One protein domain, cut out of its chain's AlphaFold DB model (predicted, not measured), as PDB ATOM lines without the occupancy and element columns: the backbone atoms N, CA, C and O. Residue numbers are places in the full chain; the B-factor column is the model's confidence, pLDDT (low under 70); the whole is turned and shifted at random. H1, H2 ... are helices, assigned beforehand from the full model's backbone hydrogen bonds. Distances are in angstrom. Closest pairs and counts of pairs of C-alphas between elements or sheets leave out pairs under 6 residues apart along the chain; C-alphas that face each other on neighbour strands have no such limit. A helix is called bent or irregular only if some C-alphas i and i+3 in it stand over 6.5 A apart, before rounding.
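What this domain is: This is residues 2 to 75 of the 124 residues of an uncharacterized protein of Pyrrhoderma noxium (UniProt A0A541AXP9). Three helices stand in a loose, flat row: the longest one, H2, is in the middle, H3 folds back along one side of it as the second arm of a helical hairpin, and H1 lies less closely along its other side. Beyond the end of H3 the short helix H4 sits near the beginning of H2, and from there a tail, residues 65 to 75 with the small helix H5, sticks out away from the row. The printed part has 74 residues with five named helices, in the order H1, H2, H3, H4, H5, and no named strand; the class is all helix. The whole is loose, with a radius of gyration of the C-alphas of 14.1 A, and flat, its C-alphas spanning 39 by 34 by 18 A.

Where its parts are: The longest helix, H2, holds residues 24 to 39 and measures 22.0 A from C-alpha 24 at (-36.146, 37.981, 12.823) to C-alpha 39 at (-37.513, 16.054, 14.416), so that y falls along it. H3 holds residues 46 to 58, Pro 46 to Trp 58, and measures 18.6 A from its first to its last C-alpha. H1 holds residues 4 to 16 and measures 16.6 A, beginning with C-alpha 4 at (-33.312, 19.408, 21.541). It is irregular, but only just: C-alphas 9 and 12 are 6.55 A apart. H4 holds residues 60 to 64, 7.7 A from first to last C-alpha. H5 holds residues 68 to 73, 9.2 A long, and ends with C-alpha 73 at (-21.852, 31.039, -8.306). It too is irregular, but only just: C-alphas 70 and 73 are 6.6 A apart.

How they stand to each other: H2 touches H3, with residues 30 to 37 of H2 alone. Their closest C-alphas, those of Ala 34 and Ile 52, are 5.4 A apart, and 10 pairs of C-alphas are within 8 A. The two helices run opposite ways at a shallow tilt of 19 degrees and form a helical hairpin. H1 is close to H2 but not clearly touching it, and the closest C-alphas of the two, those of Ile 12 and Arg 32, are 7.0 A apart. H1 and H2 run opposite ways at a steep tilt of 36 degrees, only just past shallow. H4 is also close to H2 but not clearly touching it, with the C-alphas of Asp 27 and Asn 60 the closest at 6.0 A. H3 and H4 meet only through their link. H1 is apart from H3, and H5 touches no helix. In H2 and H3 every O i to N i+4 pair is within hydrogen-bond range; in H1 the count is 7 of 9, in H5 1 of 2 and in H4 0 of 1, where 1 of 2 O i to N i+3 pairs is within range.

The domain as a whole: The two C-alphas farthest apart, those of Val 10 and Asn 75, are 39.8 A apart. Residues 65 to 75, of which 68 to 73 belong to H5, stand free; the body without them has 63 residues, spans 34 by 29 by 17 A and has a radius of gyration of 12.2 A. The printed part has no cut. The links from H3 to H4 and from H4 to H5 are tight, those from H1 to H2 and from H2 to H3 are short, and no link is long. The mean pLDDT of the printed part is 76.3; it is under 70 at residue 2, residues 46 to 48 and residues 64 to 75, and the mean of H5 is 42.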
ATOM      1  N   THR A   2     -27.756  22.205  25.607       66.00
ATOM      2  CA  THR A   2     -29.195  22.514  25.591       66.00
ATOM      3  C   THR A   2     -29.951  21.371  24.910       66.00
ATOM      4  O   THR A   2     -29.561  20.935  23.828       66.00
ATOM      5  N   SER A   3     -30.995  20.843  25.551       86.75
ATOM      6  CA  SER A   3     -31.730  19.679  25.040       86.75
ATOM      7  C   SER A   3     -32.547  20.040  23.796       86.75
ATOM      8  O   SER A   3     -33.294  21.014  23.811       86.75
ATOM      9  N   PHE A   4     -32.465  19.232  22.732       88.44
ATOM     10  CA  PHE A   4     -33.312  19.408  21.541       88.44
ATOM     11  C   PHE A   4     -34.806  19.356  21.896       88.44
ATOM     12  O   PHE A   4     -35.588  20.129  21.356       88.44
ATOM     13  N   LYS A   5     -35.160  18.532  22.890       89.75
ATOM     14  CA  LYS A   5     -36.510  18.426  23.450       89.75
ATOM     15  C   LYS A   5     -37.023  19.767  23.988       89.75
ATOM     16  O   LYS A   5     -38.156  20.139  23.723       89.75
ATOM     17  N   TYR A   6     -36.170  20.526  24.680       92.06
ATOM     18  CA  TYR A   6     -36.528  21.854  25.190       92.06
ATOM     19  C   TYR A   6     -36.866  22.823  24.050       92.06
ATOM     20  O   TYR A   6     -37.831  23.578  24.135       92.06
ATOM     21  N   PHE A   7     -36.115  22.777  22.947       89.00
ATOM     22  CA  PHE A   7     -36.424  23.619  21.795       89.00
ATOM     23  C   PHE A   7     -37.760  23.255  21.152       89.00
ATOM     24  O   PHE A   7     -38.548  24.148  20.863       89.00
ATOM     25  N   THR A   8     -38.035  21.966  20.956       88.25
ATOM     26  CA  THR A   8     -39.246  21.522  20.256       88.25
ATOM     27  C   THR A   8     -40.510  21.608  21.101       88.25
ATOM     28  O   THR A   8     -41.577  21.850  20.552       88.25
ATOM     29  N   GLU A   9     -40.408  21.413  22.417       91.19
ATOM     30  CA  GLU A   9     -41.573  21.364  23.316       91.19
ATOM     31  C   GLU A   9     -41.834  22.676  24.058       91.19
ATOM     32  O   GLU A   9     -42.947  22.888  24.527       91.19
ATOM     33  N   VAL A  10     -40.833  23.555  24.180       93.94
ATOM     34  CA  VAL A  10     -40.964  24.815  24.931       93.94
ATOM     35  C   VAL A  10     -40.712  26.017  24.034       93.94
ATOM     36  O   VAL A  10     -41.582  26.873  23.900       93.94
ATOM     37  N   MET A  11     -39.542  26.087  23.390       93.00
ATOM     38  CA  MET A  11     -39.163  27.294  22.642       93.00
ATOM     39  C   MET A  11     -40.004  27.495  21.383       93.00
ATOM     40  O   MET A  11     -40.451  28.612  21.158       93.00
ATOM     41  N   ILE A  12     -40.231  26.451  20.578       89.00
ATOM     42  CA  ILE A  12     -41.058  26.561  19.366       89.00
ATOM     43  C   ILE A  12     -42.493  26.977  19.725       89.00
ATOM     44  O   ILE A  12     -42.934  27.989  19.198       89.00
ATOM     45  N   PRO A  13     -43.209  26.322  20.662       92.25
ATOM     46  CA  PRO A  13     -44.551  26.772  21.047       92.25
ATOM     47  C   PRO A  13     -44.595  28.202  21.598       92.25
ATOM     48  O   PRO A  13     -45.522  28.949  21.292       92.25
ATOM     49  N   LEU A  14     -43.592  28.605  22.386       95.50
ATOM     50  CA  LEU A  14     -43.487  29.977  22.877       95.50
ATOM     51  C   LEU A  14     -43.319  30.967  21.722       95.50
ATOM     52  O   LEU A  14     -44.041  31.954  21.660       95.50
ATOM     53  N   LEU A  15     -42.383  30.717  20.811       91.12
ATOM     54  CA  LEU A  15     -42.091  31.618  19.697       91.12
ATOM     55  C   LEU A  15     -43.234  31.633  18.664       91.12
ATOM     56  O   LEU A  15     -43.541  32.704  18.154       91.12
ATOM     57  N   ASP A  16     -43.925  30.505  18.450       89.44
ATOM     58  CA  ASP A  16     -45.158  30.409  17.647       89.44
ATOM     59  C   ASP A  16     -46.293  31.280  18.224       89.44
ATOM     60  O   ASP A  16     -47.179  31.708  17.489       89.44
ATOM     61  N   SER A  17     -46.279  31.563  19.534       93.25
ATOM     62  CA  SER A  17     -47.282  32.420  20.188       93.25
ATOM     63  C   SER A  17     -46.997  33.924  20.081       93.25
ATOM     64  O   SER A  17     -47.832  34.739  20.476       93.25
ATOM     65  N   LEU A  18     -45.821  34.311  19.576       91.81
ATOM     66  CA  LEU A  18     -45.389  35.705  19.505       91.81
ATOM     67  C   LEU A  18     -45.577  36.283  18.102       91.81
ATOM     68  O   LEU A  18     -45.362  35.620  17.092       91.81
ATOM     69  N   THR A  19     -45.870  37.581  18.040       92.56
ATOM     70  CA  THR A  19     -45.827  38.342  16.786       92.56
ATOM     71  C   THR A  19     -44.445  38.960  16.599       92.56
ATOM     72  O   THR A  19     -43.995  39.774  17.409       92.56
ATOM     73  N   PHE A  20     -43.773  38.619  15.501       83.44
ATOM     74  CA  PHE A  20     -42.482  39.205  15.148       83.44
ATOM     75  C   PHE A  20     -42.661  40.465  14.298       83.44
ATOM     76  O   PHE A  20     -43.137  40.408  13.171       83.44
ATOM     77  N   PHE A  21     -42.192  41.606  14.806       87.12
ATOM     78  CA  PHE A  21     -42.240  42.896  14.096       87.12
ATOM     79  C   PHE A  21     -40.975  43.209  13.285       87.12
ATOM     80  O   PHE A  21     -40.823  44.297  12.737       87.12
ATOM     81  N   SER A  22     -40.030  42.272  13.225       85.81
ATOM     82  CA  SER A  22     -38.781  42.436  12.488       85.81
ATOM     83  C   SER A  22     -38.523  41.238  11.585       85.81
ATOM     84  O   SER A  22     -39.142  40.183  11.718       85.81
ATOM     85  N   LYS A  23     -37.513  41.364  10.718       78.50
ATOM     86  CA  LYS A  23     -37.040  40.275   9.852       78.50
ATOM     87  C   LYS A  23     -36.553  39.038  10.623       78.50
ATOM     88  O   LYS A  23     -36.383  37.986  10.017       78.50
ATOM     89  N   LYS A  24     -36.387  39.137  11.950       84.81
ATOM     90  CA  LYS A  24     -36.146  37.981  12.823       84.81
ATOM     91  C   LYS A  24     -37.292  36.974  12.814       84.81
ATOM     92  O   LYS A  24     -37.022  35.811  13.075       84.81
ATOM     93  N   GLY A  25     -38.515  37.384  12.469       82.56
ATOM     94  CA  GLY A  25     -39.615  36.443  12.240       82.56
ATOM     95  C   GLY A  25     -39.299  35.461  11.111       82.56
ATOM     96  O   GLY A  25     -39.451  34.262  11.280       82.56
ATOM     97  N   MET A  26     -38.727  35.941  10.004       80.31
ATOM     98  CA  MET A  26     -38.312  35.064   8.903       80.31
ATOM     99  C   MET A  26     -37.121  34.170   9.286       80.31
ATOM    100  O   MET A  26     -37.079  33.005   8.910       80.31
ATOM    101  N   ASP A  27     -36.167  34.684  10.078       82.94
ATOM    102  CA  ASP A  27     -35.093  33.850  10.656       82.94
ATOM    103  C   ASP A  27     -35.645  32.744  11.553       82.94
ATOM    104  O   ASP A  27     -35.121  31.632  11.567       82.94
ATOM    105  N   TYR A  28     -36.695  33.055  12.309       88.00
ATOM    106  CA  TYR A  28     -37.365  32.090  13.157       88.00
ATOM    107  C   TYR A  28     -38.065  31.000  12.337       88.00
ATOM    108  O   TYR A  28     -37.874  29.826  12.643       88.00
ATOM    109  N   GLU A  29     -38.795  31.354  11.276       84.31
ATOM    110  CA  GLU A  29     -39.481  30.370  10.424       84.31
ATOM    111  C   GLU A  29     -38.512  29.401   9.733       84.31
ATOM    112  O   GLU A  29     -38.731  28.184   9.735       84.31
ATOM    113  N   ASP A  30     -37.388  29.906   9.219       83.75
ATOM    114  CA  ASP A  30     -36.348  29.064   8.619       83.75
ATOM    115  C   ASP A  30     -35.728  28.118   9.665       83.75
ATOM    116  O   ASP A  30     -35.550  26.915   9.425       83.75
ATOM    117  N   TRP A  31     -35.454  28.629  10.870       90.31
ATOM    118  CA  TRP A  31     -34.928  27.831  11.978       90.31
ATOM    119  C   TRP A  31     -35.925  26.759  12.437       90.31
ATOM    120  O   TRP A  31     -35.548  25.599  12.648       90.31
ATOM    121  N   ARG A  32     -37.204  27.123  12.555       88.50
ATOM    122  CA  ARG A  32     -38.307  26.228  12.916       88.50
ATOM    123  C   ARG A  32     -38.456  25.116  11.881       88.50
ATOM    124  O   ARG A  32     -38.550  23.946  12.255       88.50
ATOM    125  N   SER A  33     -38.388  25.447  10.596       83.06
ATOM    126  CA  SER A  33     -38.440  24.479   9.495       83.06
ATOM    127  C   SER A  33     -37.287  23.474   9.561       83.06
ATOM    128  O   SER A  33     -37.514  22.260   9.513       83.06
ATOM    129  N   ALA A  34     -36.057  23.941   9.793       83.50
ATOM    130  CA  ALA A  34     -34.904  23.064  10.002       83.50
ATOM    131  C   ALA A  34     -35.065  22.164  11.247       83.50
ATOM    132  O   ALA A  34     -34.733  20.970  11.212       83.50
ATOM    133  N   ALA A  35     -35.623  22.694  12.341       85.12
ATOM    134  CA  ALA A  35     -35.921  21.919  13.544       85.12
ATOM    135  C   ALA A  35     -36.968  20.819  13.279       85.12
ATOM    136  O   ALA A  35     -36.776  19.683  13.719       85.12
ATOM    137  N   MET A  36     -38.016  21.104  12.501       82.81
ATOM    138  CA  MET A  36     -39.031  20.116  12.111       82.81
ATOM    139  C   MET A  36     -38.462  19.019  11.202       82.81
ATOM    140  O   MET A  36     -38.754  17.836  11.402       82.81
ATOM    141  N   LEU A  37     -37.592  19.371  10.247       79.19
ATOM    142  CA  LEU A  37     -36.882  18.397   9.407       79.19
ATOM    143  C   LEU A  37     -36.020  17.454  10.252       79.19
ATOM    144  O   LEU A  37     -36.013  16.238  10.037       79.19
ATOM    145  N   LYS A  38     -35.333  17.994  11.261       84.44
ATOM    146  CA  LYS A  38     -34.553  17.199  12.212       84.44
ATOM    147  C   LYS A  38     -35.439  16.304  13.081       84.44
ATOM    148  O   LYS A  38     -35.109  15.130  13.232       84.44
ATOM    149  N   LEU A  39     -36.555  16.818  13.605       81.69
ATOM    150  CA  LEU A  39     -37.513  16.054  14.416       81.69
ATOM    151  C   LEU A  39     -38.093  14.857  13.643       81.69
ATOM    152  O   LEU A  39     -38.259  13.779  14.201       81.69
ATOM    153  N   ARG A  40     -38.328  15.021  12.337       78.00
ATOM    154  CA  ARG A  40     -38.825  13.966  11.433       78.00
ATOM    155  C   ARG A  40     -37.738  13.055  10.862       78.00
ATOM    156  O   ARG A  40     -38.006  12.313   9.918       78.00
ATOM    157  N   ASN A  41     -36.511  13.126  11.380       79.62
ATOM    158  CA  ASN A  41     -35.350  12.378  10.888       79.62
ATOM    159  C   ASN A  41     -35.021  12.607   9.397       79.62
ATOM    160  O   ASN A  41     -34.299  11.814   8.797       79.62
ATOM    161  N   LYS A  42     -35.484  13.710   8.789       71.50
ATOM    162  CA  LYS A  42     -35.223  14.021   7.371       71.50
ATOM    163  C   LYS A  42     -33.775  14.406   7.098       71.50
ATOM    164  O   LYS A  42     -33.315  14.216   5.985       71.50
ATOM    165  N   ARG A  43     -33.013  14.805   8.121       75.06
ATOM    166  CA  ARG A  43     -31.554  15.018   8.018       75.06
ATOM    167  C   ARG A  43     -30.770  13.800   7.503       75.06
ATOM    168  O   ARG A  43     -29.602  13.938   7.167       75.06
ATOM    169  N   LEU A  44     -31.357  12.602   7.594       76.38
ATOM    170  CA  LEU A  44     -30.718  11.353   7.178       76.38
ATOM    171  C   LEU A  44     -30.832  11.122   5.668       76.38
ATOM    172  O   LEU A  44     -30.139  10.252   5.150       76.38
ATOM    173  N   THR A  45     -31.689  11.876   4.972       70.50
ATOM    174  CA  THR A  45     -31.757  11.843   3.510       70.50
ATOM    175  C   THR A  45     -30.888  12.961   2.928       70.50
ATOM    176  O   THR A  45     -30.771  14.018   3.559       70.50
ATOM    177  N   PRO A  46     -30.285  12.762   1.741       65.06
ATOM    178  CA  PRO A  46     -29.520  13.806   1.062       65.06
ATOM    179  C   PRO A  46     -30.330  15.093   0.881       65.06
ATOM    180  O   PRO A  46     -29.882  16.164   1.268       65.06
ATOM    181  N   GLU A  47     -31.583  14.977   0.438       67.19
ATOM    182  CA  GLU A  47     -32.450  16.130   0.172       67.19
ATOM    183  C   GLU A  47     -32.792  16.897   1.450       67.19
ATOM    184  O   GLU A  47     -32.864  18.123   1.449       67.19
ATOM    185  N   GLY A  48     -33.019  16.186   2.558       68.25
ATOM    186  CA  GLY A  48     -33.299  16.826   3.836       68.25
ATOM    187  C   GLY A  48     -32.066  17.497   4.433       68.25
ATOM    188  O   GLY A  48     -32.210  18.507   5.118       68.25
ATOM    189  N   LYS A  49     -30.865  16.970   4.165       77.06
ATOM    190  CA  LYS A  49     -29.605  17.613   4.545       77.06
ATOM    191  C   LYS A  49     -29.364  18.882   3.727       77.06
ATOM    192  O   LYS A  49     -29.174  19.933   4.328       77.06
ATOM    193  N   ASP A  50     -29.469  18.797   2.403       77.69
ATOM    194  CA  ASP A  50     -29.280  19.939   1.499       77.69
ATOM    195  C   ASP A  50     -30.254  21.077   1.829       77.69
ATOM    196  O   ASP A  50     -29.876  22.247   1.860       77.69
ATOM    197  N   LEU A  51     -31.500  20.734   2.168       74.19
ATOM    198  CA  LEU A  51     -32.508  21.704   2.583       74.19
ATOM    199  C   LEU A  51     -32.168  22.382   3.918       74.19
ATOM    200  O   LEU A  51     -32.335  23.591   4.055       74.19
ATOM    201  N   ILE A  52     -31.682  21.626   4.909       78.50
ATOM    202  CA  ILE A  52     -31.233  22.198   6.187       78.50
ATOM    203  C   ILE A  52     -30.039  23.132   5.960       78.50
ATOM    204  O   ILE A  52     -30.015  24.224   6.529       78.50
ATOM    205  N   ASP A  53     -29.077  22.730   5.129       80.62
ATOM    206  CA  ASP A  53     -27.890  23.528   4.821       80.62
ATOM    207  C   ASP A  53     -28.279  24.821   4.084       80.62
ATOM    208  O   ASP A  53     -27.801  25.903   4.439       80.62
ATOM    209  N   PHE A  54     -29.226  24.742   3.144       79.00
ATOM    210  CA  PHE A  54     -29.797  25.903   2.461       79.00
ATOM    211  C   PHE A  54     -30.453  26.884   3.444       79.00
ATOM    212  O   PHE A  54     -30.058  28.052   3.487       79.00
ATOM    213  N   LEU A  55     -31.374  26.416   4.297       78.19
ATOM    214  CA  LEU A  55     -32.030  27.250   5.317       78.19
ATOM    215  C   LEU A  55     -30.993  27.910   6.242       78.19
ATOM    216  O   LEU A  55     -31.040  29.114   6.494       78.19
ATOM    217  N   CYS A  56     -29.993  27.149   6.699       82.12
ATOM    218  CA  CYS A  56     -28.905  27.670   7.532       82.12
ATOM    219  C   CYS A  56     -28.076  28.751   6.828       82.12
ATOM    220  O   CYS A  56     -27.639  29.703   7.478       82.12
ATOM    221  N   SER A  57     -27.866  28.614   5.517       77.75
ATOM    222  CA  SER A  57     -27.095  29.565   4.715       77.75
ATOM    223  C   SER A  57     -27.807  30.905   4.531       77.75
ATOM    224  O   SER A  57     -27.137  31.924   4.361       77.75
ATOM    225  N   TRP A  58     -29.138  30.926   4.618       75.50
ATOM    226  CA  TRP A  58     -29.954  32.099   4.307       75.50
ATOM    227  C   TRP A  58     -30.311  32.946   5.537       75.50
ATOM    228  O   TRP A  58     -30.546  34.151   5.436       75.50
ATOM    229  N   MET A  59     -30.293  32.345   6.728       79.19
ATOM    230  CA  MET A  59     -30.679  33.021   7.966       79.19
ATOM    231  C   MET A  59     -29.706  34.122   8.430       79.19
ATOM    232  O   MET A  59     -28.499  34.138   8.170       79.19
ATOM    233  N   ASN A  60     -30.236  35.014   9.265       80.62
ATOM    234  CA  ASN A  60     -29.550  36.064  10.008       80.62
ATOM    235  C   ASN A  60     -28.856  37.089   9.103       80.62
ATOM    236  O   ASN A  60     -29.498  37.764   8.304       80.62
ATOM    237  N   LYS A  61     -27.538  37.259   9.261       75.44
ATOM    238  CA  LYS A  61     -26.753  38.258   8.523       75.44
ATOM    239  C   LYS A  61     -26.812  38.041   7.009       75.44
ATOM    240  O   LYS A  61     -26.722  39.016   6.274       75.44
ATOM    241  N   ASN A  62     -27.029  36.798   6.570       71.00
ATOM    242  CA  ASN A  62     -27.112  36.427   5.161       71.00
ATOM    243  C   ASN A  62     -28.461  36.804   4.528       71.00
ATOM    244  O   ASN A  62     -28.531  36.999   3.322       71.00
ATOM    245  N   ARG A  63     -29.502  37.053   5.336       72.50
ATOM    246  CA  ARG A  63     -30.805  37.522   4.836       72.50
ATOM    247  C   ARG A  63     -30.741  38.930   4.239       72.50
ATOM    248  O   ARG A  63     -31.608  39.326   3.467       72.50
ATOM    249  N   LEU A  64     -29.744  39.719   4.641       63.06
ATOM    250  CA  LEU A  64     -29.565  41.113   4.227       63.06
ATOM    251  C   LEU A  64     -28.335  41.319   3.346       63.06
ATOM    252  O   LEU A  64     -28.008  42.465   3.034       63.06
ATOM    253  N   THR A  65     -27.626  40.252   2.962       57.72
ATOM    254  CA  THR A  65     -26.445  40.415   2.118       57.72
ATOM    255  C   THR A  65     -26.871  40.911   0.745       57.72
ATOM    256  O   THR A  65     -27.434  40.169  -0.052       57.72
ATOM    257  N   THR A  66     -26.545  42.166   0.459       45.47
ATOM    258  CA  THR A  66     -26.606  42.773  -0.877       45.47
ATOM    259  C   THR A  66     -25.408  42.379  -1.743       45.47
ATOM    260  O   THR A  66     -25.365  42.707  -2.925       45.47
ATOM    261  N   ASN A  67     -24.430  41.668  -1.171       44.81
ATOM    262  CA  ASN A  67     -23.250  41.191  -1.877       44.81
ATOM    263  C   ASN A  67     -23.590  39.946  -2.714       44.81
ATOM    264  O   ASN A  67     -23.255  38.813  -2.361       44.81
ATOM    265  N   THR A  68     -24.265  40.173  -3.842       45.81
ATOM    266  CA  THR A  68     -24.555  39.160  -4.866       45.81
ATOM    267  C   THR A  68     -23.283  38.533  -5.442       45.81
ATOM    268  O   THR A  68     -23.346  37.436  -5.977       45.81
ATOM    269  N   GLY A  69     -22.104  39.138  -5.237       44.28
ATOM    270  CA  GLY A  69     -20.808  38.610  -5.674       44.28
ATOM    271  C   GLY A  69     -20.475  37.199  -5.174       44.28
ATOM    272  O   GLY A  69     -19.783  36.465  -5.870       44.28
ATOM    273  N   THR A  70     -21.012  36.786  -4.018       39.28
ATOM    274  CA  THR A  70     -20.831  35.410  -3.499       39.28
ATOM    275  C   THR A  70     -21.953  34.465  -3.955       39.28
ATOM    276  O   THR A  70     -21.756  33.255  -4.032       39.28
ATOM    277  N   LEU A  71     -23.116  35.021  -4.318       41.22
ATOM    278  CA  LEU A  71     -24.258  34.294  -4.882       41.22
ATOM    279  C   LEU A  71     -24.159  34.126  -6.405       41.22
ATOM    280  O   LEU A  71     -24.848  33.282  -6.949       41.22
ATOM    281  N   ASN A  72     -23.258  34.842  -7.084       38.75
ATOM    282  CA  ASN A  72     -23.007  34.721  -8.527       38.75
ATOM    283  C   ASN A  72     -22.405  33.362  -8.950       38.75
ATOM    284  O   ASN A  72     -22.215  33.126 -10.140       38.75
ATOM    285  N   SER A  73     -22.117  32.457  -8.006       41.59
ATOM    286  CA  SER A  73     -21.852  31.039  -8.306       41.59
ATOM    287  C   SER A  73     -23.130  30.181  -8.384       41.59
ATOM    288  O   SER A  73     -23.072  29.028  -8.804       41.59
ATOM    289  N   LEU A  74     -24.290  30.753  -8.046       40.06
ATOM    290  CA  LEU A  74     -25.624  30.179  -8.193       40.06
ATOM    291  C   LEU A  74     -26.387  31.037  -9.223       40.06
ATOM    292  O   LEU A  74     -26.761  32.177  -8.980       40.06
ATOM    293  N   ASN A  75     -26.504  30.492 -10.428       37.88
ATOM    294  CA  ASN A  75     -26.864  31.147 -11.693       37.88
ATOM    295  C   ASN A  75     -28.348  31.674 -11.748       37.88
ATOM    296  O   ASN A  75     -29.093  31.499 -10.788       37.88
TER     297      ASN A  75